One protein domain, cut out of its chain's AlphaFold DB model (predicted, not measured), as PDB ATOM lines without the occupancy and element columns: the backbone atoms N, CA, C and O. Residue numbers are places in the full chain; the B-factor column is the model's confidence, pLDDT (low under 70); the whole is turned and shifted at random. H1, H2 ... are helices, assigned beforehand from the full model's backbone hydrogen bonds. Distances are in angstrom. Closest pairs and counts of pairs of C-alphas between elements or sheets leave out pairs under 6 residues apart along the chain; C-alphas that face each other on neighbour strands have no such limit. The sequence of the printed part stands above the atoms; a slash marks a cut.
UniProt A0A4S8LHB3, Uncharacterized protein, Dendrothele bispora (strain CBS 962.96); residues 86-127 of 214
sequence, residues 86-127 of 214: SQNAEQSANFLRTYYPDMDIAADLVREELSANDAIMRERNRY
ATOM      1  N   SER A  86     177.758 224.533 235.693       84.88
ATOM      2  CA  SER A  86     177.932 224.032 237.062       84.88
ATOM      3  C   SER A  86     177.736 225.121 238.120       84.88
ATOM      4  O   SER A  86     176.987 224.919 239.072       84.88
ATOM      5  N   GLN A  87     178.356 226.292 237.938       87.00
ATOM      6  CA  GLN A  87     178.200 227.421 238.862       87.00
ATOM      7  C   GLN A  87     176.764 227.946 238.870       87.00
ATOM      8  O   GLN A  87     176.242 228.294 239.926       87.00
ATOM      9  N   ASN A  88     176.119 227.985 237.703       85.12
ATOM     10  CA  ASN A  88     174.725 228.396 237.596       85.12
ATOM     11  C   ASN A  88     173.796 227.393 238.303       85.12
ATOM     12  O   ASN A  88     172.924 227.797 239.068       85.12
ATOM     13  N   ALA A  89     174.029 226.089 238.126       88.81
ATOM     14  CA  ALA A  89     173.275 225.040 238.809       88.81
ATOM     15  C   ALA A  89     173.415 225.133 240.334       88.81
ATOM     16  O   ALA A  89     172.426 225.038 241.054       88.81
ATOM     17  N   GLU A  90     174.628 225.379 240.828       87.69
ATOM     18  CA  GLU A  90     174.895 225.536 242.257       87.69
ATOM     19  C   GLU A  90     174.222 226.786 242.842       87.69
ATOM     20  O   GLU A  90     173.573 226.706 243.885       87.69
ATOM     21  N   GLN A  91     174.308 227.930 242.152       88.56
ATOM     22  CA  GLN A  91     173.615 229.159 242.555       88.56
ATOM     23  C   GLN A  91     172.097 228.967 242.577       88.56
ATOM     24  O   GLN A  91     171.437 229.386 243.527       88.56
ATOM     25  N   SER A  92     171.559 228.290 241.564       85.94
ATOM     26  CA  SER A  92     170.134 227.981 241.444       85.94
ATOM     27  C   SER A  92     169.668 227.041 242.558       85.94
ATOM     28  O   SER A  92     168.651 227.294 243.195       85.94
ATOM     29  N   ALA A  93     170.438 225.992 242.861       88.44
ATOM     30  CA  ALA A  93     170.129 225.070 243.950       88.44
ATOM     31  C   ALA A  93     170.180 225.768 245.318       88.44
ATOM     32  O   ALA A  93     169.296 225.566 246.147       88.44
ATOM     33  N   ASN A  94     171.169 226.638 245.551       88.88
ATOM     34  CA  ASN A  94     171.253 227.423 246.786       88.88
ATOM     35  C   ASN A  94     170.095 228.417 246.924       88.88
ATOM     36  O   ASN A  94     169.566 228.590 248.022       88.88
ATOM     37  N   PHE A  95     169.665 229.030 245.820       91.12
ATOM     38  CA  PHE A  95     168.458 229.849 245.799       91.12
ATOM     39  C   PHE A  95     167.235 229.017 246.207       91.12
ATOM     40  O   PHE A  95     166.532 229.388 247.143       91.12
ATOM     41  N   LEU A  96     167.027 227.852 245.592       90.31
ATOM     42  CA  LEU A  96     165.879 227.000 245.906       90.31
ATOM     43  C   LEU A  96     165.878 226.531 247.366       90.31
ATOM     44  O   LEU A  96     164.843 226.622 248.011       90.31
ATOM     45  N   ARG A  97     167.031 226.155 247.931       89.88
ATOM     46  CA  ARG A  97     167.150 225.817 249.365       89.88
ATOM     47  C   ARG A  97     166.815 226.983 250.294       89.88
ATOM     48  O   ARG A  97     166.357 226.763 251.407       89.88
ATOM     49  N   THR A  98     167.058 228.217 249.850       92.38
ATOM     50  CA  THR A  98     166.775 229.422 250.644       92.38
ATOM     51  C   THR A  98     165.272 229.698 250.734       92.38
ATOM     52  O   THR A  98     164.797 230.133 251.778       92.38
ATOM     53  N   TYR A  99     164.522 229.444 249.657       92.94
ATOM     54  CA  TYR A  99     163.090 229.765 249.576       92.94
ATOM     55  C   TYR A  99     162.164 228.559 249.792       92.94
ATOM     56  O   TYR A  99     161.016 228.740 250.186       92.94
ATOM     57  N   TYR A 100     162.669 227.344 249.580       90.19
ATOM     58  CA  TYR A 100     161.952 226.079 249.731       90.19
ATOM     59  C   TYR A 100     162.818 225.077 250.509       90.19
ATOM     60  O   TYR A 100     163.282 224.089 249.940       90.19
ATOM     61  N   PRO A 101     163.073 225.323 251.807       88.81
ATOM     62  CA  PRO A 101     163.965 224.482 252.608       88.81
ATOM     63  C   PRO A 101     163.451 223.044 252.773       88.81
ATOM     64  O   PRO A 101     164.250 222.134 252.969       88.81
ATOM     65  N   ASP A 102     162.139 222.836 252.647       94.12
ATOM     66  CA  ASP A 102     161.504 221.517 252.755       94.12
ATOM     67  C   ASP A 102     161.676 220.663 251.485       94.12
ATOM     68  O   ASP A 102     161.370 219.471 251.483       94.12
ATOM     69  N   MET A 103     162.156 221.262 250.391       86.00
ATOM     70  CA  MET A 103     162.454 220.561 249.149       86.00
ATOM     71  C   MET A 103     163.954 220.289 249.045       86.00
ATOM     72  O   MET A 103     164.754 221.197 248.811       86.00
ATOM     73  N   ASP A 104     164.338 219.017 249.138       84.06
ATOM     74  CA  ASP A 104     165.713 218.606 248.864       84.06
ATOM     75  C   ASP A 104     165.954 218.527 247.349       84.06
ATOM     76  O   ASP A 104     165.686 217.520 246.692       84.06
ATOM     77  N   ILE A 105     166.409 219.641 246.771       83.94
ATOM     78  CA  ILE A 105     166.758 219.724 245.351       83.94
ATOM     79  C   ILE A 105     168.268 219.529 245.200       83.94
ATOM     80  O   ILE A 105     169.089 220.382 245.570       83.94
ATOM     81  N   ALA A 106     168.643 218.391 244.615       85.94
ATOM     82  CA  ALA A 106     170.026 218.082 244.288       85.94
ATOM     83  C   ALA A 106     170.553 219.044 243.211       85.94
ATOM     84  O   ALA A 106     169.926 219.254 242.172       85.94
ATOM     85  N   ALA A 107     171.750 219.599 243.427       82.56
ATOM     86  CA  ALA A 107     172.393 220.476 242.443       82.56
ATOM     87  C   ALA A 107     172.693 219.745 241.121       82.56
ATOM     88  O   ALA A 107     172.754 220.380 240.070       82.56
ATOM     89  N   ASP A 108     172.846 218.419 241.170       84.69
ATOM     90  CA  ASP A 108     173.050 217.580 239.991       84.69
ATOM     91  C   ASP A 108     171.803 217.542 239.097       84.69
ATOM     92  O   ASP A 108     171.939 217.724 237.890       84.69
ATOM     93  N   LEU A 109     170.597 217.464 239.679       89.81
ATOM     94  CA  LEU A 109     169.333 217.525 238.931       89.81
ATOM     95  C   LEU A 109     169.180 218.869 238.201       89.81
ATOM     96  O   LEU A 109     168.828 218.922 237.027       89.81
ATOM     97  N   VAL A 110     169.509 219.972 238.881       88.25
ATOM     98  CA  VAL A 110     169.478 221.316 238.279       88.25
ATOM     99  C   VAL A 110     170.517 221.446 237.163       88.25
ATOM    100  O   VAL A 110     170.268 222.100 236.151       88.25
ATOM    101  N   ARG A 111     171.691 220.825 237.322       90.06
ATOM    102  CA  ARG A 111     172.746 220.829 236.303       90.06
ATOM    103  C   ARG A 111     172.318 220.063 235.056       90.06
ATOM    104  O   ARG A 111     172.558 220.561 233.957       90.06
ATOM    105  N   GLU A 112     171.709 218.892 235.224       90.75
ATOM    106  CA  GLU A 112     171.170 218.092 234.122       90.75
ATOM    107  C   GLU A 112     170.133 218.893 233.334       90.75
ATOM    108  O   GLU A 112     170.304 219.070 232.126       90.75
ATOM    109  N   GLU A 113     169.160 219.495 234.020       91.00
ATOM    110  CA  GLU A 113     168.116 220.305 233.386       91.00
ATOM    111  C   GLU A 113     168.694 221.520 232.649       91.00
ATOM    112  O   GLU A 113     168.386 221.763 231.479       91.00
ATOM    113  N   LEU A 114     169.603 222.264 233.291       88.31
ATOM    114  CA  LEU A 114     170.272 223.397 232.648       88.31
ATOM    115  C   LEU A 114     171.065 222.956 231.418       88.31
ATOM    116  O   LEU A 114     171.036 223.648 230.405       88.31
ATOM    117  N   SER A 115     171.758 221.817 231.484       89.69
ATOM    118  CA  SER A 115     172.543 221.297 230.362       89.69
ATOM    119  C   SER A 115     171.672 220.826 229.194       89.69
ATOM    120  O   SER A 115     172.026 221.075 228.038       89.69
ATOM    121  N   ALA A 116     170.520 220.213 229.482       90.94
ATOM    122  CA  ALA A 116     169.541 219.797 228.488       90.94
ATOM    123  C   ALA A 116     168.906 221.015 227.804       90.94
ATOM    124  O   ALA A 116     168.880 221.090 226.575       90.94
ATOM    125  N   ASN A 117     168.488 222.015 228.582       87.31
ATOM    126  CA  ASN A 117     167.952 223.262 228.049       87.31
ATOM    127  C   ASN A 117     168.989 224.013 227.199       87.31
ATOM    128  O   ASN A 117     168.676 224.491 226.112       87.31
ATOM    129  N   ASP A 118     170.248 224.061 227.639       84.56
ATOM    130  CA  ASP A 118     171.354 224.630 226.866       84.56
ATOM    131  C   ASP A 118     171.545 223.917 225.522       84.56
ATOM    132  O   ASP A 118     171.786 224.566 224.503       84.56
ATOM    133  N   ALA A 119     171.458 222.585 225.506       87.00
ATOM    134  CA  ALA A 119     171.562 221.799 224.284       87.00
ATOM    135  C   ALA A 119     170.404 222.109 223.323       87.00
ATOM    136  O   ALA A 119     170.660 222.404 222.154       87.00
ATOM    137  N   ILE A 120     169.165 222.148 223.828       84.38
ATOM    138  CA  ILE A 120     167.961 222.498 223.055       84.38
ATOM    139  C   ILE A 120     168.062 223.926 222.511       84.38
ATOM    140  O   ILE A 120     167.795 224.175 221.337       84.38
ATOM    141  N   MET A 121     168.487 224.882 223.338       77.25
ATOM    142  CA  MET A 121     168.672 226.272 222.922       77.25
ATOM    143  C   MET A 121     169.771 226.401 221.872       77.25
ATOM    144  O   MET A 121     169.607 227.148 220.915       77.25
ATOM    145  N   ARG A 122     170.884 225.672 222.006       81.31
ATOM    146  CA  ARG A 122     171.936 225.648 220.977       81.31
ATOM    147  C   ARG A 122     171.437 225.046 219.675       81.31
ATOM    148  O   ARG A 122     171.775 225.575 218.625       81.31
ATOM    149  N   GLU A 123     170.647 223.980 219.732       80.81
ATOM    150  CA  GLU A 123     170.042 223.368 218.552       80.81
ATOM    151  C   GLU A 123     169.071 224.331 217.864       80.81
ATOM    152  O   GLU A 123     169.196 224.578 216.666       80.81
ATOM    153  N   ARG A 124     168.195 224.983 218.636       73.62
ATOM    154  CA  ARG A 124     167.280 226.016 218.140       73.62
ATOM    155  C   ARG A 124     168.020 227.219 217.552       73.62
ATOM    156  O   ARG A 124     167.640 227.719 216.503       73.62
ATOM    157  N   ASN A 125     169.096 227.663 218.196       72.88
ATOM    158  CA  ASN A 125     169.920 228.777 217.719       72.88
ATOM    159  C   ASN A 125     170.797 228.399 216.517       72.88
ATOM    160  O   ASN A 125     171.311 229.287 215.841       72.88
ATOM    161  N   ARG A 126     171.009 227.102 216.254       79.12
ATOM    162  CA  ARG A 126     171.793 226.636 215.104       79.12
ATOM    163  C   ARG A 126     171.063 226.906 213.793       79.12
ATOM    164  O   ARG A 126     171.718 227.134 212.779       79.12
ATOM    165  N   TYR A 127     169.734 226.871 213.824       70.12
ATOM    166  CA  TYR A 127     168.884 227.156 212.681       70.12
ATOM    167  C   TYR A 127     167.510 227.630 213.162       70.12
ATOM    168  O   TYR A 127     166.649 226.820 213.500       70.12
TER     169      TYR A 127
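AT A GLANCE: This is residues 86 to 127 of the 214 residues of an uncharacterized protein of Dendrothele bispora (strain CBS 962.96) (UniProt A0A4S8LHB3). From its first residue, the printed part runs along helix H1, folds back through a link, and enters the longer H2, whose residues 107 to 114 pack aslant on H1. Residues 116 to 127 stick out as a long arm at one end, and residues 98 to 103 at the other. These 42 residues, with two named helices and no named strand, are all helix in class; the whole is loose, with a radius of gyration of the C-alphas of 12.4 A and spans of 41 by 14 by 13 A.

HOW THE PARTS SIT: Look first at H1, residues 86 to 99, and then at H2, residues 107 to 126: they touch, closest at the C-alphas of Ala 89 and Arg 111, 4.9 A apart. H2 touches H1 with residues 107 to 114 alone. They run opposite ways at a steep tilt of 55 degrees. In both, every O i to N i+4 pair is within hydrogen-bond range.

IN THESE COORDINATES: Find C-alpha 86 at (177.932, 224.032, 237.062); from there H1 runs 20.2 A to C-alpha 99. H2 starts at C-alpha 107, (172.393, 220.476, 242.443), and runs 28.0 A to C-alpha 126 at (171.793, 226.636, 215.104).

THE WHOLE: The C-alphas farthest apart, of Asp 102 and Tyr 127, are 41.1 A apart. The link from H1 to H2 is short, and the printed part has no cut. Mean pLDDT of the printed part is 86.2; no printed residue is under 70.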